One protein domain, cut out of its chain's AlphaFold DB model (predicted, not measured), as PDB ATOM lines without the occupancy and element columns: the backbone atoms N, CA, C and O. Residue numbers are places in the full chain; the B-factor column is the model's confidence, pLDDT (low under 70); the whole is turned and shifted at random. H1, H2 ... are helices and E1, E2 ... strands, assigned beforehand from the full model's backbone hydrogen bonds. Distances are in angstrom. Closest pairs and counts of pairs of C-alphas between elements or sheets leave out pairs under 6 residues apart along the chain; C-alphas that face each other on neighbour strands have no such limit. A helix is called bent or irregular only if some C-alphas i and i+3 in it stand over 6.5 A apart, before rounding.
ATOM      1  N   LYS A   3     129.812 191.301 230.964       86.62
ATOM      2  CA  LYS A   3     129.559 192.583 230.291       86.62
ATOM      3  C   LYS A   3     130.142 192.557 228.882       86.62
ATOM      4  O   LYS A   3     131.191 191.964 228.646       86.62
ATOM      5  N   CYS A   4     129.457 193.211 227.952       87.69
ATOM      6  CA  CYS A   4     129.930 193.430 226.592       87.69
ATOM      7  C   CYS A   4     131.235 194.236 226.615       87.69
ATOM      8  O   CYS A   4     131.282 195.302 227.229       87.69
ATOM      9  N   LEU A   5     132.271 193.757 225.922       86.88
ATOM     10  CA  LEU A   5     133.566 194.434 225.850       86.88
ATOM     11  C   LEU A   5     133.494 195.796 225.154       86.88
ATOM     12  O   LEU A   5     134.258 196.676 225.531       86.88
ATOM     13  N   ASN A   6     132.576 195.977 224.199       87.44
ATOM     14  CA  ASN A   6     132.407 197.238 223.470       87.44
ATOM     15  C   ASN A   6     131.594 198.270 224.284       87.44
ATOM     16  O   ASN A   6     132.068 199.366 224.554       87.44
ATOM     17  N   CYS A   7     130.376 197.924 224.731       86.69
ATOM     18  CA  CYS A   7     129.442 198.898 225.327       86.69
ATOM     19  C   CYS A   7     129.179 198.743 226.837       86.69
ATOM     20  O   CYS A   7     128.404 199.511 227.404       86.69
ATOM     21  N   GLY A   8     129.746 197.729 227.502       84.69
ATOM     22  CA  GLY A   8     129.610 197.520 228.950       84.69
ATOM     23  C   GLY A   8     128.241 197.027 229.448       84.69
ATOM     24  O   GLY A   8     128.098 196.782 230.648       84.69
ATOM     25  N   LYS A   9     127.246 196.856 228.564       87.56
ATOM     26  CA  LYS A   9     125.928 196.274 228.892       87.56
ATOM     27  C   LYS A   9     126.052 194.795 229.273       87.56
ATOM     28  O   LYS A   9     126.916 194.095 228.744       87.56
ATOM     29  N   ASP A  10     125.162 194.305 230.131       87.19
ATOM     30  CA  ASP A  10     125.086 192.876 230.452       87.19
ATOM     31  C   ASP A  10     124.747 192.049 229.201       87.19
ATOM     32  O   ASP A  10     123.867 192.402 228.414       87.19
ATOM     33  N   THR A  11     125.450 190.934 229.016       84.19
ATOM     34  CA  THR A  11     125.228 189.977 227.930       84.19
ATOM     35  C   THR A  11     125.000 188.573 228.485       84.19
ATOM     36  O   THR A  11     125.571 188.172 229.505       84.19
ATOM     37  N   ALA A  12     124.103 187.839 227.822       72.25
ATOM     38  CA  ALA A  12     123.623 186.539 228.273       72.25
ATOM     39  C   ALA A  12     124.647 185.418 228.050       72.25
ATOM     40  O   ALA A  12     124.654 184.487 228.842       72.25
ATOM     41  N   ASN A  13     125.496 185.515 227.015       62.44
ATOM     42  CA  ASN A  13     126.608 184.603 226.720       62.44
ATOM     43  C   ASN A  13     127.529 185.236 225.656       62.44
ATOM     44  O   ASN A  13     127.095 185.436 224.525       62.44
ATOM     45  N   GLY A  14     128.792 185.523 225.992       71.81
ATOM     46  CA  GLY A  14     129.813 185.967 225.028       71.81
ATOM     47  C   GLY A  14     130.530 187.268 225.396       71.81
ATOM     48  O   GLY A  14     130.190 187.929 226.372       71.81
ATOM     49  N   MET A  15     131.546 187.624 224.605       81.81
ATOM     50  CA  MET A  15     132.351 188.843 224.796       81.81
ATOM     51  C   MET A  15     131.643 190.112 224.289       81.81
ATOM     52  O   MET A  15     132.024 191.220 224.656       81.81
ATOM     53  N   LEU A  16     130.603 189.963 223.463       86.62
ATOM     54  CA  LEU A  16     129.834 191.052 222.857       86.62
ATOM     55  C   LEU A  16     128.329 190.836 223.069       86.62
ATOM     56  O   LEU A  16     127.869 189.703 223.214       86.62
ATOM     57  N   CYS A  17     127.554 191.922 223.103       88.00
ATOM     58  CA  CYS A  17     126.096 191.859 222.983       88.00
ATOM     59  C   CYS A  17     125.682 191.885 221.503       88.00
ATOM     60  O   CYS A  17     126.449 192.341 220.656       88.00
ATOM     61  N   ASN A  18     124.453 191.457 221.195       85.88
ATOM     62  CA  ASN A  18     123.948 191.374 219.815       85.88
ATOM     63  C   ASN A  18     124.038 192.705 219.044       85.88
ATOM     64  O   ASN A  18     124.273 192.696 217.842       85.88
ATOM     65  N   GLU A  19     123.878 193.841 219.730       86.50
ATOM     66  CA  GLU A  19     123.975 195.182 219.130       86.50
ATOM     67  C   GLU A  19     125.408 195.546 218.708       86.50
ATOM     68  O   GLU A  19     125.582 196.361 217.812       86.50
ATOM     69  N   CYS A  20     126.423 194.934 219.328       86.75
ATOM     70  CA  CYS A  20     127.843 195.200 219.085       86.75
ATOM     71  C   CYS A  20     128.526 194.098 218.256       86.75
ATOM     72  O   CYS A  20     129.751 194.048 218.206       86.75
ATOM     73  N   MET A  21     127.762 193.182 217.652       86.88
ATOM     74  CA  MET A  21     128.284 192.088 216.819       86.88
ATOM     75  C   MET A  21     128.399 192.466 215.334       86.88
ATOM     76  O   MET A  21     128.434 191.591 214.468       86.88
ATOM     77  N   THR A  22     128.441 193.758 215.003       91.25
ATOM     78  CA  THR A  22     128.695 194.172 213.621       91.25
ATOM     79  C   THR A  22     130.172 193.974 213.272       91.25
ATOM     80  O   THR A  22     131.043 194.056 214.138       91.25
ATOM     81  N   ASN A  23     130.481 193.755 211.988       90.62
ATOM     82  CA  ASN A  23     131.878 193.638 211.550       90.62
ATOM     83  C   ASN A  23     132.696 194.881 211.938       90.62
ATOM     84  O   ASN A  23     133.808 194.742 212.428       90.62
ATOM     85  N   ALA A  24     132.121 196.081 211.788       88.38
ATOM     86  CA  ALA A  24     132.793 197.333 212.127       88.38
ATOM     87  C   ALA A  24     133.110 197.444 213.629       88.38
ATOM     88  O   ALA A  24     134.211 197.856 213.990       88.38
ATOM     89  N   ASP A  25     132.179 197.032 214.496       89.38
ATOM     90  CA  ASP A  25     132.404 197.002 215.945       89.38
ATOM     91  C   ASP A  25     133.517 196.023 216.320       89.38
ATOM     92  O   ASP A  25     134.385 196.349 217.128       89.38
ATOM     93  N   ILE A  26     133.511 194.830 215.719       90.69
ATOM     94  CA  ILE A  26     134.508 193.795 215.997       90.69
ATOM     95  C   ILE A  26     135.896 194.242 215.517       90.69
ATOM     96  O   ILE A  26     136.864 194.088 216.257       90.69
ATOM     97  N   GLU A  27     136.006 194.823 214.318       90.25
ATOM     98  CA  GLU A  27     137.269 195.355 213.784       90.25
ATOM     99  C   GLU A  27     137.840 196.456 214.684       90.25
ATOM    100  O   GLU A  27     139.006 196.386 215.078       90.25
ATOM    101  N   LYS A  28     137.005 197.434 215.058       89.69
ATOM    102  CA  LYS A  28     137.378 198.517 215.974       89.69
ATOM    103  C   LYS A  28     137.878 197.956 217.306       89.69
ATOM    104  O   LYS A  28     138.965 198.312 217.754       89.69
ATOM    105  N   LEU A  29     137.122 197.033 217.900       89.69
ATOM    106  CA  LEU A  29     137.460 196.444 219.190       89.69
ATOM    107  C   LEU A  29     138.760 195.628 219.139       89.69
ATOM    108  O   LEU A  29     139.532 195.649 220.093       89.69
ATOM    109  N   CYS A  30     139.037 194.930 218.033       90.56
ATOM    110  CA  CYS A  30     140.308 194.224 217.858       90.56
ATOM    111  C   CYS A  30     141.500 195.189 217.864       90.56
ATOM    112  O   CYS A  30     142.520 194.881 218.476       90.56
ATOM    113  N   ILE A  31     141.370 196.354 217.218       87.06
ATOM    114  CA  ILE A  31     142.419 197.384 217.184       87.06
ATOM    115  C   ILE A  31     142.623 198.000 218.574       87.06
ATOM    116  O   ILE A  31     143.759 198.116 219.029       87.06
ATOM    117  N   GLU A  32     141.541 198.343 219.276       87.94
ATOM    118  CA  GLU A  32     141.616 198.904 220.633       87.94
ATOM    119  C   GLU A  32     142.253 197.917 221.623       87.94
ATOM    120  O   GLU A  32     143.135 198.290 222.397       87.94
ATOM    121  N   LEU A  33     141.873 196.635 221.559       88.06
ATOM    122  CA  LEU A  33     142.467 195.584 222.387       88.06
ATOM    123  C   LEU A  33     143.938 195.323 222.049       88.06
ATOM    124  O   LEU A  33     144.712 195.014 222.951       88.06
ATOM    125  N   HIS A  34     144.346 195.451 220.784       86.81
ATOM    126  CA  HIS A  34     145.752 195.304 220.383       86.81
ATOM    127  C   HIS A  34     146.651 196.363 221.024       86.81
ATOM    128  O   HIS A  34     147.762 196.061 221.467       86.81
ATOM    129  N   SER A  35     146.140 197.591 221.098       82.62
ATOM    130  CA  SER A  35     146.813 198.746 221.697       82.62
ATOM    131  C   SER A  35     146.648 198.821 223.220       82.62
ATOM    132  O   SER A  35     147.251 199.685 223.859       82.62
ATOM    133  N   PHE A  36     145.858 197.927 223.822       85.12
ATOM    134  CA  PHE A  36     145.594 197.932 225.256       85.12
ATOM    135  C   PHE A  36     146.861 197.631 226.068       85.12
ATOM    136  O   PHE A  36     147.508 196.590 225.906       85.12
ATOM    137  N   ASN A  37     147.182 198.531 226.997       80.12
ATOM    138  CA  ASN A  37     148.285 198.386 227.935       80.12
ATOM    139  C   ASN A  37     147.761 198.444 229.382       80.12
ATOM    140  O   ASN A  37     147.384 199.528 229.824       80.12
ATOM    141  N   PRO A  38     147.774 197.327 230.134       74.19
ATOM    142  CA  PRO A  38     147.272 197.296 231.510       74.19
ATOM    143  C   PRO A  38     148.157 198.066 232.507       74.19
ATOM    144  O   PRO A  38     147.700 198.364 233.606       74.19
ATOM    145  N   ASP A  39     149.410 198.381 232.143       70.88
ATOM    146  CA  ASP A  39     150.352 199.116 233.003       70.88
ATOM    147  C   ASP A  39     150.202 200.642 232.866       70.88
ATOM    148  O   ASP A  39     150.654 201.398 233.727       70.88
ATOM    149  N   ALA A  40     149.587 201.112 231.775       67.56
ATOM    150  CA  ALA A  40     149.175 202.502 231.672       67.56
ATOM    151  C   ALA A  40     147.948 202.666 232.572       67.56
ATOM    152  O   ALA A  40     146.997 201.897 232.453       67.56
ATOM    153  N   THR A  41     147.960 203.634 233.489       53.78
ATOM    154  CA  THR A  41     146.823 203.972 234.359       53.78
ATOM    155  C   THR A  41     145.672 204.535 233.520       53.78
ATOM    156  O   THR A  41     145.407 205.732 233.540       53.78
ATOM    157  N   ASN A  42     145.038 203.691 232.708       54.22
ATOM    158  CA  ASN A  42     144.019 204.091 231.756       54.22
ATOM    159  C   ASN A  42     142.651 203.960 232.432       54.22
ATOM    160  O   ASN A  42     142.112 202.860 232.585       54.22
ATOM    161  N   GLU A  43     142.102 205.098 232.861       59.81
ATOM    162  CA  GLU A  43     140.745 205.219 233.416       59.81
ATOM    163  C   GLU A  43     139.650 204.918 232.370       59.81
ATOM    164  O   GLU A  43     138.493 204.711 232.731       59.81
ATOM    165  N   GLU A  44     140.009 204.837 231.083       63.81
ATOM    166  CA  GLU A  44     139.080 204.713 229.953       63.81
ATOM    167  C   GLU A  44     138.356 203.356 229.873       63.81
ATOM    168  O   GLU A  44     137.223 203.295 229.393       63.81
ATOM    169  N   HIS A  45     138.940 202.266 230.401       75.00
ATOM    170  CA  HIS A  45     138.335 200.924 230.333       75.00
ATOM    171  C   HIS A  45     138.398 200.137 231.661       75.00
ATOM    172  O   HIS A  45     139.056 199.093 231.744       75.00
ATOM    173  N   PRO A  46     137.651 200.547 232.708       76.12
ATOM    174  CA  PRO A  46     137.701 199.911 234.032       76.12
ATOM    175  C   PRO A  46     137.349 198.418 234.016       76.12
ATOM    176  O   PRO A  46     137.892 197.632 234.789       76.12
ATOM    177  N   TYR A  47     136.451 198.012 233.114       82.62
ATOM    178  CA  TYR A  47     136.060 196.611 232.968       82.62
ATOM    179  C   TYR A  47     137.155 195.753 232.319       82.62
ATOM    180  O   TYR A  47     137.342 194.605 232.713       82.62
ATOM    181  N   TRP A  48     137.904 196.298 231.357       87.31
ATOM    182  CA  TRP A  48     139.019 195.579 230.734       87.31
ATOM    183  C   TRP A  48     140.160 195.391 231.726       87.31
ATOM    184  O   TRP A  48     140.711 194.299 231.803       87.31
ATOM    185  N   ASN A  49     140.439 196.403 232.552       83.81
ATOM    186  CA  ASN A  49     141.416 196.302 233.637       83.81
ATOM    187  C   ASN A  49     141.035 195.205 234.645       83.81
ATOM    188  O   ASN A  49     141.876 194.383 235.005       83.81
ATOM    189  N   ASP A  50     139.766 195.137 235.065       84.31
ATOM    190  CA  ASP A  50     139.270 194.062 235.939       84.31
ATOM    191  C   ASP A  50     139.428 192.671 235.302       84.31
ATOM    192  O   ASP A  50     139.875 191.740 235.968       84.31
ATOM    193  N   LEU A  51     139.113 192.515 234.012       85.62
ATOM    194  CA  LEU A  51     139.295 191.242 233.313       85.62
ATOM    195  C   LEU A  51     140.773 190.871 233.137       85.62
ATOM    196  O   LEU A  51     141.139 189.720 233.374       85.62
ATOM    197  N   ALA A  52     141.618 191.827 232.758       86.88
ATOM    198  CA  ALA A  52     143.050 191.625 232.585       86.88
ATOM    199  C   ALA A  52     143.715 191.207 233.904       86.88
ATOM    200  O   ALA A  52     144.459 190.231 233.928       86.88
ATOM    201  N   ASN A  53     143.371 191.857 235.018       86.44
ATOM    202  CA  ASN A  53     143.919 191.552 236.344       86.44
ATOM    203  C   ASN A  53     143.539 190.163 236.883       86.44
ATOM    204  O   ASN A  53     144.123 189.710 237.865       86.44
ATOM    205  N   ARG A  54     142.577 189.472 236.261       87.19
ATOM    206  CA  ARG A  54     142.231 188.079 236.598       87.19
ATOM    207  C   ARG A  54     143.119 187.057 235.893       87.19
ATOM    208  O   ARG A  54     143.079 185.883 236.255       87.19
ATOM    209  N   LEU A  55     143.867 187.467 234.869       84.56
ATOM    210  CA  LEU A  55     144.822 186.606 234.180       84.56
ATOM    211  C   LEU A  55     146.120 186.520 234.984       84.56
ATOM    212  O   LEU A  55     146.528 187.484 235.624       84.56
ATOM    213  N   GLU A  56     146.820 185.389 234.875       88.50
ATOM    214  CA  GLU A  56     148.168 185.229 235.445       88.50
ATOM    215  C   GLU A  56     149.144 186.290 234.903       88.50
ATOM    216  O   GLU A  56     150.014 186.778 235.619       88.50
ATOM    217  N   ASN A  57     148.950 186.694 233.643       84.88
ATOM    218  CA  ASN A  57     149.609 187.846 233.045       84.88
ATOM    219  C   ASN A  57     148.557 188.780 232.418       84.88
ATOM    220  O   ASN A  57     148.015 188.444 231.358       84.88
ATOM    221  N   PRO A  58     148.300 189.964 233.005       85.06
ATOM    222  CA  PRO A  58     147.330 190.928 232.485       85.06
ATOM    223  C   PRO A  58     147.577 191.358 231.036       85.06
ATOM    224  O   PRO A  58     146.633 191.647 230.302       85.06
ATOM    225  N   LYS A  59     148.833 191.325 230.568       81.31
ATOM    226  CA  LYS A  59     149.192 191.673 229.181       81.31
ATOM    227  C   LYS A  59     148.658 190.682 228.155       81.31
ATOM    228  O   LYS A  59     148.580 191.032 226.982       81.31
ATOM    229  N   ASN A  60     148.282 189.475 228.574       84.94
ATOM    230  CA  ASN A  60     147.668 188.485 227.691       84.94
ATOM    231  C   ASN A  60     146.209 188.829 227.364       84.94
ATOM    232  O   ASN A  60     145.636 188.224 226.465       84.94
ATOM    233  N   PHE A  61     145.595 189.808 228.043       85.75
ATOM    234  CA  PHE A  61     144.214 190.197 227.761       85.75
ATOM    235  C   PHE A  61     144.009 190.624 226.301       85.75
ATOM    236  O   PHE A  61     142.979 190.296 225.712       85.75
ATOM    237  N   LYS A  62     145.021 191.248 225.683       84.38
ATOM    238  CA  LYS A  62     145.006 191.632 224.263       84.38
ATOM    239  C   LYS A  62     144.835 190.454 223.299       84.38
ATOM    240  O   LYS A  62     144.282 190.636 222.219       84.38
ATOM    241  N   ASP A  63     145.226 189.237 223.692       82.94
ATOM    242  CA  ASP A  63     145.072 188.040 222.852       82.94
ATOM    243  C   ASP A  63     143.581 187.699 222.632       82.94
ATOM    244  O   ASP A  63     143.227 187.012 221.674       82.94
ATOM    245  N   SER A  64     142.678 188.269 223.445       85.38
ATOM    246  CA  SER A  64     141.225 188.259 223.219       85.38
ATOM    247  C   SER A  64     140.820 188.811 221.848       85.38
ATOM    248  O   SER A  64     139.798 188.390 221.300       85.38
ATOM    249  N   ALA A  65     141.619 189.711 221.264       87.69
ATOM    250  CA  ALA A  65     141.395 190.239 219.922       87.69
ATOM    251  C   ALA A  65     141.420 189.132 218.850       87.69
ATOM    252  O   ALA A  65     140.646 189.185 217.897       87.69
ATOM    253  N   LEU A  66     142.233 188.081 219.024       85.56
ATOM    254  CA  LEU A  66     142.267 186.943 218.095       85.56
ATOM    255  C   LEU A  66     140.965 186.134 218.145       85.56
ATOM    256  O   LEU A  66     140.438 185.735 217.105       85.56
ATOM    257  N   SER A  67     140.408 185.940 219.343       85.81
ATOM    258  CA  SER A  67     139.104 185.290 219.524       85.81
ATOM    259  C   SER A  67     137.983 186.102 218.878       85.81
ATOM    260  O   SER A  67     137.121 185.534 218.211       85.81
ATOM    261  N   LEU A  68     138.014 187.431 219.006       88.06
ATOM    262  CA  LEU A  68     137.053 188.318 218.350       88.06
ATOM    263  C   LEU A  68     137.194 188.302 216.824       88.06
ATOM    264  O   LEU A  68     136.185 188.211 216.128       88.06
ATOM    265  N   CYS A  69     138.423 188.284 216.299       89.19
ATOM    266  CA  CYS A  69     138.674 188.162 214.862       89.19
ATOM    267  C   CYS A  69     138.014 186.919 214.257       89.19
ATOM    268  O   CYS A  69     137.588 186.960 213.107       89.19
ATOM    269  N   SER A  70     137.886 185.821 215.012       87.12
ATOM    270  CA  SER A  70     137.241 184.594 214.523       87.12
ATOM    271  C   SER A  70     135.761 184.764 214.152       87.12
ATOM    272  O   SER A  70     135.234 183.958 213.387       87.12
ATOM    273  N   LEU A  71     135.111 185.822 214.651       89.19
ATOM    274  CA  LEU A  71     133.722 186.169 214.347       89.19
ATOM    275  C   LEU A  71     133.574 186.932 213.020       89.19
ATOM    276  O   LEU A  71     132.455 187.111 212.543       89.19
ATOM    277  N   LEU A  72     134.681 187.391 212.427       90.88
ATOM    278  CA  LEU A  72     134.678 188.130 211.167       90.88
ATOM    279  C   LEU A  72     134.666 187.191 209.945       90.88
ATOM    280  O   LEU A  72     135.176 186.066 210.012       90.88
ATOM    281  N   PRO A  73     134.160 187.669 208.790       90.44
ATOM    282  CA  PRO A  73     134.365 187.017 207.499       90.44
ATOM    283  C   PRO A  73     135.847 186.773 207.206       90.44
ATOM    284  O   PRO A  73     136.717 187.488 207.712       90.44
ATOM    285  N   ALA A  74     136.132 185.779 206.359       86.81
ATOM    286  CA  ALA A  74     137.495 185.330 206.082       86.81
ATOM    287  C   ALA A  74     138.417 186.476 205.641       86.81
ATOM    288  O   ALA A  74     139.532 186.568 206.155       86.81
ATOM    289  N   GLU A  75     137.941 187.385 204.782       84.75
ATOM    290  CA  GLU A  75     138.769 188.478 204.274       84.75
ATOM    291  C   GLU A  75     139.270 189.425 205.376       84.75
ATOM    292  O   GLU A  75     140.436 189.827 205.385       84.75
ATOM    293  N   LYS A  76     138.409 189.731 206.351       87.75
ATOM    294  CA  LYS A  76     138.707 190.639 207.466       87.75
ATOM    295  C   LYS A  76     139.466 189.935 208.579       87.75
ATOM    296  O   LYS A  76     140.442 190.479 209.094       87.75
ATOM    297  N   ARG A  77     139.038 188.715 208.919       91.44
ATOM    298  CA  ARG A  77     139.679 187.875 209.932       91.44
ATOM    299  C   ARG A  77     141.144 187.655 209.599       91.44
ATOM    300  O   ARG A  77     141.992 187.845 210.461       91.44
ATOM    301  N   ASP A  78     141.440 187.241 208.372       90.19
ATOM    302  CA  ASP A  78     142.788 186.819 208.016       90.19
ATOM    303  C   ASP A  78     143.751 188.016 208.031       90.19
ATOM    304  O   ASP A  78     144.812 187.931 208.649       90.19
ATOM    305  N   TYR A  79     143.351 189.166 207.474       89.75
ATOM    306  CA  TYR A  79     144.151 190.391 207.546       89.75
ATOM    307  C   TYR A  79     144.373 190.861 208.990       89.75
ATOM    308  O   TYR A  79     145.517 191.052 209.406       89.75
ATOM    309  N   LEU A  80     143.308 190.996 209.789       90.44
ATOM    310  CA  LEU A  80     143.438 191.450 211.175       90.44
ATOM    311  C   LEU A  80     144.242 190.478 212.034       90.44
ATOM    312  O   LEU A  80     145.063 190.921 212.830       90.44
ATOM    313  N   SER A  81     144.081 189.168 211.830       88.88
ATOM    314  CA  SER A  81     144.845 188.161 212.567       88.88
ATOM    315  C   SER A  81     146.351 188.334 212.401       88.88
ATOM    316  O   SER A  81     147.083 188.055 213.342       88.88
ATOM    317  N   ILE A  82     146.803 188.836 211.244       90.00
ATOM    318  CA  ILE A  82     148.205 189.156 210.982       90.00
ATOM    319  C   ILE A  82     148.617 190.463 211.657       90.00
ATOM    320  O   ILE A  82     149.671 190.512 212.288       90.00
ATOM    321  N   ILE A  83     147.793 191.509 211.561       89.31
ATOM    322  CA  ILE A  83     148.080 192.800 212.202       89.31
ATOM    323  C   ILE A  83     148.231 192.638 213.721       89.31
ATOM    324  O   ILE A  83     149.135 193.229 214.313       89.31
ATOM    325  N   LEU A  84     147.439 191.759 214.339       89.81
ATOM    326  CA  LEU A  84     147.525 191.425 215.767       89.81
ATOM    327  C   LEU A  84     148.825 190.700 216.170       89.81
ATOM    328  O   LEU A  84     149.119 190.569 217.357       89.81
ATOM    329  N   LEU A  85     149.639 190.245 215.212       90.50
ATOM    330  CA  LEU A  85     150.962 189.663 215.478       90.50
ATOM    331  C   LEU A  85     152.070 190.719 215.582       90.50
ATOM    332  O   LEU A  85     153.225 190.357 215.827       90.50
ATOM    333  N   THR A  86     151.750 191.997 215.374       90.69
ATOM    334  CA  THR A  86     152.710 193.105 215.459       90.69
ATOM    335  C   THR A  86     152.855 193.630 216.888       90.69
ATOM    336  O   THR A  86     152.082 193.301 217.789       90.69
ATOM    337  N   SER A  87     153.876 194.447 217.132       83.06
ATOM    338  CA  SER A  87     153.964 195.232 218.366       83.06
ATOM    339  C   SER A  87     153.135 196.508 218.234       83.06
ATOM    340  O   SER A  87     153.271 197.209 217.239       83.06
ATOM    341  N   ALA A  88     152.366 196.884 219.260       78.88
ATOM    342  CA  ALA A  88     151.683 198.182 219.281       78.88
ATOM    343  C   ALA A  88     152.669 199.368 219.183       78.88
ATOM    344  O   ALA A  88     152.378 200.363 218.534       78.88
ATOM    345  N   ALA A  89     153.867 199.235 219.767       81.19
ATOM    346  CA  ALA A  89     154.917 200.259 219.716       81.19
ATOM    347  C   ALA A  89     155.795 200.193 218.451       81.19
ATOM    348  O   ALA A  89     156.604 201.082 218.216       81.19
ATOM    349  N   ALA A  90     155.690 199.114 217.670       86.44
ATOM    350  CA  ALA A  90     156.428 198.923 216.422       86.44
ATOM    351  C   ALA A  90     155.547 198.131 215.438       86.44
ATOM    352  O   ALA A  90     155.793 196.942 215.205       86.44
ATOM    353  N   PRO A  91     154.485 198.758 214.896       87.31
ATOM    354  CA  PRO A  91     153.471 198.073 214.090       87.31
ATOM    355  C   PRO A  91     153.988 197.620 212.716       87.31
ATOM    356  O   PRO A  91     153.291 196.904 212.006       87.31
ATOM    357  N   PHE A  92     155.222 197.986 212.364       91.12
ATOM    358  CA  PHE A  92     155.967 197.520 211.192       91.12
ATOM    359  C   PHE A  92     156.771 196.227 211.438       91.12
ATOM    360  O   PHE A  92     157.407 195.726 210.514       91.12
ATOM    361  N   ALA A  93     156.761 195.670 212.657       92.50
ATOM    362  CA  ALA A  93     157.547 194.490 213.016       92.50
ATOM    363  C   ALA A  93     156.698 193.368 213.636       92.50
ATOM    364  O   ALA A  93     155.860 193.593 214.515       92.50
ATOM    365  N   ILE A  94     156.970 192.126 213.219       93.69
ATOM    366  CA  ILE A  94     156.323 190.918 213.749       93.69
ATOM    367  C   ILE A  94     156.988 190.478 215.056       93.69
ATOM    368  O   ILE A  94     158.215 190.351 215.149       93.69
ATOM    369  N   LEU A  95     156.165 190.184 216.067       89.56
ATOM    370  CA  LEU A  95     156.619 189.663 217.355       89.56
ATOM    371  C   LEU A  95     157.423 188.372 217.170       89.56
ATOM    372  O   LEU A  95     157.018 187.478 216.431       89.56
ATOM    373  N   ALA A  96     158.530 188.237 217.905       87.62
ATOM    374  CA  ALA A  96     159.457 187.110 217.761       87.62
ATOM    375  C   ALA A  96     158.769 185.735 217.841       87.62
ATOM    376  O   ALA A  96     159.053 184.862 217.026       87.62
ATOM    377  N   LYS A  97     157.808 185.573 218.762       86.06
ATOM    378  CA  LYS A  97     157.028 184.337 218.951       86.06
ATOM    379  C   LYS A  97     156.096 183.978 217.783       86.06
ATOM    380  O   LYS A  97     155.598 182.860 217.738       86.06
ATOM    381  N   SER A  98     155.840 184.914 216.869       90.44
ATOM    382  CA  SER A  98     154.830 184.794 215.809       90.44
ATOM    383  C   SER A  98     155.425 184.737 214.399       90.44
ATOM    384  O   SER A  98     154.673 184.672 213.431       90.44
ATOM    385  N   ARG A  99     156.757 184.778 214.260       91.81
ATOM    386  CA  ARG A  99     157.450 184.916 212.967       91.81
ATOM    387  C   ARG A  99     157.177 183.760 212.005       91.81
ATOM    388  O   ARG A  99     156.801 184.006 210.862       91.81
ATOM    389  N   ASP A 100     157.305 182.521 212.474       88.44
ATOM    390  CA  ASP A 100     157.100 181.332 211.635       88.44
ATOM    391  C   ASP A 100     155.643 181.221 211.175       88.44
ATOM    392  O   ASP A 100     155.362 181.025 209.993       88.44
ATOM    393  N   PHE A 101     154.710 181.437 212.106       89.94
ATOM    394  CA  PHE A 101     153.279 181.447 211.813       89.94
ATOM    395  C   PHE A 101     152.908 182.543 210.806       89.94
ATOM    396  O   PHE A 101     152.133 182.304 209.880       89.94
ATOM    397  N   PHE A 102     153.484 183.740 210.960       93.50
ATOM    398  CA  PHE A 102     153.282 184.843 210.029       93.50
ATOM    399  C   PHE A 102     153.741 184.477 208.615       93.50
ATOM    400  O   PHE A 102     152.964 184.654 207.681       93.50
ATOM    401  N   LEU A 103     154.952 183.930 208.445       87.81
ATOM    402  CA  LEU A 103     155.465 183.555 207.122       87.81
ATOM    403  C   LEU A 103     154.579 182.505 206.440       87.81
ATOM    404  O   LEU A 103     154.265 182.642 205.262       87.81
ATOM    405  N   GLU A 104     154.109 181.498 207.183       87.38
ATOM    406  CA  GLU A 104     153.240 180.448 206.635       87.38
ATOM    407  C   GLU A 104     151.882 180.985 206.144       87.38
ATOM    408  O   GLU A 104     151.289 180.464 205.190       87.38
ATOM    409  N   LYS A 105     151.353 182.011 206.819       90.12
ATOM    410  CA  LYS A 105     150.027 182.574 206.543       90.12
ATOM    411  C   LYS A 105     150.060 183.724 205.550       90.12
ATOM    412  O   LYS A 105     149.163 183.796 204.713       90.12
ATOM    413  N   ALA A 106     151.063 184.595 205.615       91.50
ATOM    414  CA  ALA A 106     151.111 185.823 204.830       91.50
ATOM    415  C   ALA A 106     151.002 185.550 203.324       91.50
ATOM    416  O   ALA A 106     150.208 186.200 202.649       91.50
ATOM    417  N   ASP A 107     151.704 184.538 202.806       89.38
ATOM    418  CA  ASP A 107     151.645 184.180 201.380       89.38
ATOM    419  C   ASP A 107     150.269 183.666 200.951       89.38
ATOM    420  O   ASP A 107     149.762 184.047 199.894       89.38
ATOM    421  N   LYS A 108     149.623 182.852 201.794       90.38
ATOM    422  CA  LYS A 108     148.267 182.344 201.538       90.38
ATOM    423  C   LYS A 108     147.260 183.494 201.482       90.38
ATOM    424  O   LYS A 108     146.394 183.502 200.615       90.38
ATOM    425  N   ILE A 109     147.399 184.466 202.384       91.44
ATOM    426  CA  ILE A 109     146.514 185.634 202.467       91.44
ATOM    427  C   ILE A 109     146.746 186.574 201.278       91.44
ATOM    428  O   ILE A 109     145.781 187.017 200.658       91.44
ATOM    429  N   LEU A 110     148.005 186.838 200.906       90.44
ATOM    430  CA  LEU A 110     148.344 187.621 199.712       90.44
ATOM    431  C   LEU A 110     147.753 186.993 198.439       90.44
ATOM    432  O   LEU A 110     147.230 187.709 197.586       90.44
ATOM    433  N   ALA A 111     147.787 185.662 198.335       90.12
ATOM    434  CA  ALA A 111     147.255 184.919 197.195       90.12
ATOM    435  C   ALA A 111     145.718 184.819 197.163       90.12
ATOM    436  O   ALA A 111     145.153 184.475 196.127       90.12
ATOM    437  N   ALA A 112     145.025 185.114 198.267       88.94
ATOM    438  CA  ALA A 112     143.581 184.907 198.375       88.94
ATOM    439  C   ALA A 112     142.734 185.950 197.616       88.94
ATOM    440  O   ALA A 112     141.533 185.758 197.435       88.94
ATOM    441  N   GLY A 113     143.345 187.045 197.149       87.19
ATOM    442  CA  GLY A 113     142.745 187.975 196.184       87.19
ATOM    443  C   GLY A 113     141.718 188.970 196.737       87.19
ATOM    444  O   GLY A 113     141.269 189.832 195.990       87.19
ATOM    445  N   TYR A 114     141.369 188.898 198.025       90.12
ATOM    446  CA  TYR A 114     140.396 189.802 198.656       90.12
ATOM    447  C   TYR A 114     141.013 191.027 199.352       90.12
ATOM    448  O   TYR A 114     140.274 191.892 199.816       90.12
ATOM    449  N   LEU A 115     142.345 191.106 199.473       90.69
ATOM    450  CA  LEU A 115     143.006 192.258 200.092       90.69
ATOM    451  C   LEU A 115     142.957 193.484 199.175       90.69
ATOM    452  O   LEU A 115     143.184 193.373 197.966       90.69
ATOM    453  N   THR A 116     142.751 194.663 199.758       92.12
ATOM    454  CA  THR A 116     142.988 195.930 199.051       92.12
ATOM    455  C   THR A 116     144.483 196.118 198.791       92.12
ATOM    456  O   THR A 116     145.317 195.530 199.481       92.12
ATOM    457  N   ASP A 117     144.850 196.961 197.827       92.62
ATOM    458  CA  ASP A 117     146.267 197.185 197.501       92.62
ATOM    459  C   ASP A 117     147.037 197.759 198.697       92.62
ATOM    460  O   ASP A 117     148.126 197.298 199.019       92.62
ATOM    461  N   MET A 118     146.394 198.626 199.479       92.94
ATOM    462  CA  MET A 118     146.937 199.117 200.742       92.94
ATOM    463  C   MET A 118     147.220 198.013 201.767       92.94
ATOM    464  O   MET A 118     148.266 198.015 202.419       92.94
ATOM    465  N   GLN A 119     146.309 197.052 201.913       93.50
ATOM    466  CA  GLN A 119     146.496 195.921 202.824       93.50
ATOM    467  C   GLN A 119     147.599 194.979 202.334       93.50
ATOM    468  O   GLN A 119     148.386 194.489 203.145       93.50
ATOM    469  N   LYS A 120     147.685 194.750 201.015       94.12
ATOM    470  CA  LYS A 120     148.770 193.971 200.404       94.12
ATOM    471  C   LYS A 120     150.118 194.630 200.668       94.12
ATOM    472  O   LYS A 120     151.009 193.956 201.177       94.12
ATOM    473  N   SER A 121     150.250 195.929 200.402       95.81
ATOM    474  CA  SER A 121     151.493 196.672 200.629       95.81
ATOM    475  C   SER A 121     151.902 196.652 202.097       95.81
ATOM    476  O   SER A 121     153.067 196.405 202.396       95.81
ATOM    477  N   ARG A 122     150.956 196.790 203.040       95.25
ATOM    478  CA  ARG A 122     151.259 196.669 204.479       95.25
ATOM    479  C   ARG A 122     151.789 195.284 204.835       95.25
ATOM    480  O   ARG A 122     152.790 195.167 205.537       95.25
ATOM    481  N   LEU A 123     151.142 194.235 204.331       95.31
ATOM    482  CA  LEU A 123     151.552 192.856 204.576       95.31
ATOM    483  C   LEU A 123     152.929 192.550 203.965       95.31
ATOM    484  O   LEU A 123     153.749 191.891 204.600       95.31
ATOM    485  N   GLN A 124     153.208 193.078 202.773       96.31
ATOM    486  CA  GLN A 124     154.528 193.009 202.147       96.31
ATOM    487  C   GLN A 124     155.581 193.781 202.956       96.31
ATOM    488  O   GLN A 124     156.667 193.257 203.168       96.31
ATOM    489  N   GLY A 125     155.254 194.953 203.505       97.06
ATOM    490  CA  GLY A 125     156.131 195.696 204.417       97.06
ATOM    491  C   GLY A 125     156.528 194.893 205.661       97.06
ATOM    492  O   GLY A 125     157.708 194.793 205.993       97.06
ATOM    493  N   LEU A 126     155.560 194.229 206.300       97.06
ATOM    494  CA  LEU A 126     155.816 193.329 207.434       97.06
ATOM    495  C   LEU A 126     156.710 192.144 207.042       97.06
ATOM    496  O   LEU A 126     157.605 191.759 207.799       97.06
ATOM    497  N   LYS A 127     156.489 191.570 205.851       96.81
ATOM    498  CA  LYS A 127     157.353 190.516 205.305       96.81
ATOM    499  C   LYS A 127     158.766 191.032 205.066       96.81
ATOM    500  O   LYS A 127     159.704 190.364 205.486       96.81
ATOM    501  N   LEU A 128     158.922 192.203 204.453       97.69
ATOM    502  CA  LEU A 128     160.220 192.827 204.212       97.69
ATOM    503  C   LEU A 128     160.993 192.990 205.525       97.69
ATOM    504  O   LEU A 128     162.100 192.461 205.642       97.69
ATOM    505  N   ASN A 129     160.367 193.612 206.534       96.44
ATOM    506  CA  ASN A 129     160.938 193.785 207.873       96.44
ATOM    507  C   ASN A 129     161.428 192.467 208.481       96.44
ATOM    508  O   ASN A 129     162.555 192.363 208.974       96.44
ATOM    509  N   LEU A 130     160.597 191.428 208.412       95.06
ATOM    510  CA  LEU A 130     160.951 190.119 208.935       95.06
ATOM    511  C   LEU A 130     162.111 189.474 208.161       95.06
ATOM    512  O   LEU A 130     163.012 188.906 208.775       95.06
ATOM    513  N   LEU A 131     162.108 189.555 206.832       94.88
ATOM    514  CA  LEU A 131     163.112 188.910 205.989       94.88
ATOM    515  C   LEU A 131     164.503 189.513 206.207       94.88
ATOM    516  O   LEU A 131     165.439 188.761 206.488       94.88
ATOM    517  N   TYR A 132     164.659 190.843 206.171       93.31
ATOM    518  CA  TYR A 132     165.985 191.437 206.398       93.31
ATOM    519  C   TYR A 132     166.441 191.329 207.858       93.31
ATOM    520  O   TYR A 132     167.639 191.208 208.112       93.31
ATOM    521  N   SER A 133     165.518 191.315 208.829       89.62
ATOM    522  CA  SER A 133     165.870 191.108 210.246       89.62
ATOM    523  C   SER A 133     166.221 189.657 210.587       89.62
ATOM    524  O   SER A 133     166.776 189.400 211.653       89.62
ATOM    525  N   THR A 134     165.924 188.714 209.689       89.50
ATOM    526  CA  THR A 134     166.280 187.289 209.804       89.50
ATOM    527  C   THR A 134     167.260 186.834 208.719       89.50
ATOM    528  O   THR A 134     167.402 185.640 208.465       89.50
ATOM    529  N   HIS A 135     167.978 187.788 208.116       90.19
ATOM    530  CA  HIS A 135     169.109 187.561 207.202       90.19
ATOM    531  C   HIS A 135     168.740 186.895 205.870       90.19
ATOM    532  O   HIS A 135     169.584 186.299 205.204       90.19
ATOM    533  N   LYS A 136     167.481 187.023 205.445       93.31
ATOM    534  CA  LYS A 136     166.986 186.562 204.142       93.31
ATOM    535  C   LYS A 136     167.000 187.700 203.120       93.31
ATOM    536  O   LYS A 136     165.969 188.053 202.551       93.31
ATOM    537  N   TYR A 137     168.170 188.298 202.904       94.56
ATOM    538  CA  TYR A 137     168.312 189.543 202.139       94.56
ATOM    539  C   TYR A 137     167.864 189.434 200.673       94.56
ATOM    540  O   TYR A 137     167.165 190.311 200.187       94.56
ATOM    541  N   TYR A 138     168.148 188.322 199.992       95.81
ATOM    542  CA  TYR A 138     167.687 188.108 198.612       95.81
ATOM    543  C   TYR A 138     166.160 187.994 198.482       95.81
ATOM    544  O   TYR A 138     165.590 188.349 197.453       95.81
ATOM    545  N   GLU A 139     165.483 187.450 199.496       95.94
ATOM    546  CA  GLU A 139     164.017 187.426 199.528       95.94
ATOM    547  C   GLU A 139     163.468 188.812 199.873       95.94
ATOM    548  O   GLU A 139     162.485 189.234 199.271       95.94
ATOM    549  N   ALA A 140     164.123 189.524 200.797       97.12
ATOM    550  CA  ALA A 140     163.800 190.903 201.148       97.12
ATOM    551  C   ALA A 140     163.879 191.830 199.922       97.12
ATOM    552  O   ALA A 140     162.924 192.555 199.666       97.12
ATOM    553  N   GLU A 141     164.940 191.734 199.116       97.62
ATOM    554  CA  GLU A 141     165.131 192.546 197.904       97.62
ATOM    555  C   GLU A 141     163.954 192.416 196.931       97.62
ATOM    556  O   GLU A 141     163.394 193.414 196.493       97.62
ATOM    557  N   LYS A 142     163.466 191.191 196.696       97.38
ATOM    558  CA  LYS A 142     162.294 190.958 195.832       97.38
ATOM    559  C   LYS A 142     161.034 191.650 196.344       97.38
ATOM    560  O   LYS A 142     160.180 192.035 195.553       97.38
ATOM    561  N   ILE A 143     160.868 191.744 197.664       97.81
ATOM    562  CA  ILE A 143     159.730 192.454 198.253       97.81
ATOM    563  C   ILE A 143     159.941 193.967 198.170       97.81
ATOM    564  O   ILE A 143     158.982 194.689 197.901       97.81
ATOM    565  N   ALA A 144     161.174 194.441 198.354       98.12
ATOM    566  CA  ALA A 144     161.522 195.846 198.182       98.12
ATOM    567  C   ALA A 144     161.245 196.330 196.748       98.12
ATOM    568  O   ALA A 144     160.612 197.369 196.589       98.12
ATOM    569  N   ASP A 145     161.585 195.533 195.729       97.56
ATOM    570  CA  ASP A 145     161.268 195.807 194.317       97.56
ATOM    571  C   ASP A 145     159.761 195.954 194.061       97.56
ATOM    572  O   ASP A 145     159.324 196.809 193.290       97.56
ATOM    573  N   ILE A 146     158.942 195.124 194.713       96.19
ATOM    574  CA  ILE A 146     157.481 195.221 194.608       96.19
ATOM    575  C   ILE A 146     157.005 196.530 195.241       96.19
ATOM    576  O   ILE A 146     156.248 197.272 194.622       96.19
ATOM    577  N   LEU A 147     157.451 196.820 196.466       97.62
ATOM    578  CA  LEU A 147     157.015 198.003 197.211       97.62
ATOM    579  C   LEU A 147     157.496 199.314 196.574       97.62
ATOM    580  O   LEU A 147     156.782 200.310 196.646       97.62
ATOM    581  N   SER A 148     158.667 199.327 195.937       96.38
ATOM    582  CA  SER A 148     159.229 200.519 195.290       96.38
ATOM    583  C   SER A 148     158.439 200.963 194.055       96.38
ATOM    584  O   SER A 148     158.447 202.143 193.707       96.38
ATOM    585  N   CYS A 149     157.702 200.042 193.426       93.94
ATOM    586  CA  CYS A 149     156.820 200.333 192.298       93.94
ATOM    587  C   CYS A 149     155.470 200.945 192.720       93.94
ATOM    588  O   CYS A 149     154.738 201.476 191.877       93.94
ATOM    589  N   GLU A 150     155.112 200.862 194.004       92.94
ATOM    590  CA  GLU A 150     153.830 201.341 194.513       92.94
ATOM    591  C   GLU A 150     153.845 202.858 194.728       92.94
ATOM    592  O   GLU A 150     154.709 203.419 195.401       92.94
ATOM    593  N   LYS A 151     152.837 203.552 194.184       85.12
ATOM    594  CA  LYS A 151     152.744 205.019 194.302       85.12
ATOM    595  C   LYS A 151     152.440 205.474 195.728       85.12
ATOM    596  O   LYS A 151     152.974 206.487 196.170       85.12
ATOM    597  N   ASN A 152     151.571 204.732 196.412       89.25
ATOM    598  CA  ASN A 152     151.095 205.035 197.755       89.25
ATOM    599  C   ASN A 152     151.321 203.812 198.639       89.25
ATOM    600  O   ASN A 152     150.790 202.736 198.361       89.25
ATOM    601  N   LEU A 153     152.087 203.993 199.707       94.44
ATOM    602  CA  LEU A 153     152.384 202.954 200.677       94.44
ATOM    603  C   LEU A 153     151.707 203.267 202.012       94.44
ATOM    604  O   LEU A 153     151.529 204.430 202.371       94.44
ATOM    605  N   PRO A 154     151.349 202.239 202.791       94.50
ATOM    606  CA  PRO A 154     151.106 202.429 204.213       94.50
ATOM    607  C   PRO A 154     152.432 202.793 204.866       94.50
ATOM    608  O   PRO A 154     153.474 202.256 204.475       94.50
ATOM    609  N   TRP A 155     152.400 203.670 205.867       93.81
ATOM    610  CA  TRP A 155     153.623 204.169 206.488       93.81
ATOM    611  C   TRP A 155     154.480 203.029 207.056       93.81
ATOM    612  O   TRP A 155     155.699 203.115 207.004       93.81
ATOM    613  N   GLU A 156     153.889 201.913 207.507       94.19
ATOM    614  CA  GLU A 156     154.652 200.757 207.994       94.19
ATOM    615  C   GLU A 156     155.456 200.068 206.887       94.19
ATOM    616  O   GLU A 156     156.569 199.597 207.123       94.19
ATOM    617  N   ALA A 157     154.904 200.006 205.672       96.75
ATOM    618  CA  ALA A 157     155.617 199.464 204.522       96.75
ATOM    619  C   ALA A 157     156.657 200.450 203.995       96.75
ATOM    620  O   ALA A 157     157.758 200.028 203.653       96.75
ATOM    621  N   ALA A 158     156.334 201.747 203.987       96.88
ATOM    622  CA  ALA A 158     157.292 202.802 203.676       96.88
ATOM    623  C   ALA A 158     158.479 202.769 204.653       96.88
ATOM    624  O   ALA A 158     159.627 202.781 204.221       96.88
ATOM    625  N   TYR A 159     158.217 202.614 205.953       96.81
ATOM    626  CA  TYR A 159     159.243 202.488 206.983       96.81
ATOM    627  C   TYR A 159     160.137 201.269 206.746       96.81
ATOM    628  O   TYR A 159     161.358 201.395 206.736       96.81
ATOM    629  N   ALA A 160     159.546 200.089 206.525       97.69
ATOM    630  CA  ALA A 160     160.311 198.870 206.266       97.69
ATOM    631  C   ALA A 160     161.167 198.980 204.993       97.69
ATOM    632  O   ALA A 160     162.298 198.496 204.978       97.69
ATOM    633  N   LEU A 161     160.648 199.633 203.946       98.38
ATOM    634  CA  LEU A 161     161.373 199.882 202.700       98.38
ATOM    635  C   LEU A 161     162.541 200.852 202.908       98.38
ATOM    636  O   LEU A 161     163.670 200.532 202.548       98.38
ATOM    637  N   ALA A 162     162.291 201.988 203.560       98.00
ATOM    638  CA  ALA A 162     163.313 202.982 203.872       98.00
ATOM    639  C   ALA A 162     164.401 202.420 204.799       98.00
ATOM    640  O   ALA A 162     165.588 202.631 204.564       98.00
ATOM    641  N   GLU A 163     164.026 201.651 205.827       97.56
ATOM    642  CA  GLU A 163     164.991 201.004 206.715       97.56
ATOM    643  C   GLU A 163     165.844 199.980 205.963       97.56
ATOM    644  O   GLU A 163     167.056 199.915 206.171       97.56
ATOM    645  N   PHE A 164     165.238 199.197 205.073       97.69
ATOM    646  CA  PHE A 164     165.975 198.259 204.241       97.69
ATOM    647  C   PHE A 164     166.956 198.976 203.303       97.69
ATOM    648  O   PHE A 164     168.117 198.574 203.226       97.69
ATOM    649  N   TYR A 165     166.546 200.070 202.661       97.94
ATOM    650  CA  TYR A 165     167.411 200.900 201.817       97.94
ATOM    651  C   TYR A 165     168.569 201.534 202.591       97.94
ATOM    652  O   TYR A 165     169.726 201.362 202.203       97.94
ATOM    653  N   ALA A 166     168.301 202.130 203.754       96.31
ATOM    654  CA  ALA A 166     169.336 202.678 204.630       96.31
ATOM    655  C   ALA A 166     170.349 201.601 205.064       96.31
ATOM    656  O   ALA A 166     171.558 201.837 205.117       96.31
TER     657      ALA A 166
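What this domain is: This is residues 3 to 166 of the 458 residues of the protein "Exonuclease, DNA polymerase III, epsilon subunit family" of [Eubacterium] siraeum 70/3 (UniProt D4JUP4). An elongated up-and-down bundle of five helices, H1, H3, H4, H5 and H6, each running against the one before it, is extended at one end by H7 and H8, packed on H6. H2, across one end of H3, and the unnamed residues 3 to 22 lie at the other end. There are 164 residues printed, with eight named helices and one named strand in the order H1 H2 H3 H4 E1 H5 H6 H7 H8. The domain is mostly helix and compact, with a radius of gyration of the C-alphas of 17.4 A and spans of 52 by 32 by 26 A.

Where its parts are: H1, residues 23 to 34, begins at C-alpha 23 (131.878, 193.638, 211.550). H2 is residues 46 to 52, H3 58 to 69, 19.8 A long, H4 74 to 83 and E1 90 to 94. H5, residues 96 to 111, 24.0 A, is irregular, with C-alphas 97 and 100 7.9 A apart. H6, residues 117 to 133, is 24.2 A long, H7 is 137 to 148, and H8, 155 to 166, ends at C-alpha 166 (169.336, 202.678, 204.630).

How they stand to each other: H1 touches H3 at a shallow tilt of 22 degrees, opposite ways, closest at C-alphas Cys 30 and Ala 65, 4.6 A. H2 and H3 touch only at the corner, closest at C-alphas Ala 52 and Pro 58, 4.3 A. H3, with residues 66 to 69 alone, touches H4 in a hairpin, closest at C-alphas Cys 69 and Arg 77, 5.0 A. H5 and H6, a hairpin, touch at C-alphas Leu 110 and Lys 120, 6.4 A. H6 touches H7, closest at C-alphas Leu 128 and Ala 140, 5.1 A, and H8, closest at C-alphas Gly 125 and Ala 157, 3.8 A. E1 pairs with no named strand. Every O i to N i+4 pair is within hydrogen-bond range in H1, H2, H6 and H8, against 5 of 6 in H4, 8 of 12 in H5, 7 of 8 in H7 and 2 of 8 in H3, where 8 of 9 O i to N i+3 pairs are.

The domain as a whole: The farthest C-alphas, Ala 12 and Ala 166, are 53.9 A apart. The printed part has no cut, and the link from H1 to H2 is long. pLDDT is under 70 at residue 13 and residues 40 to 44.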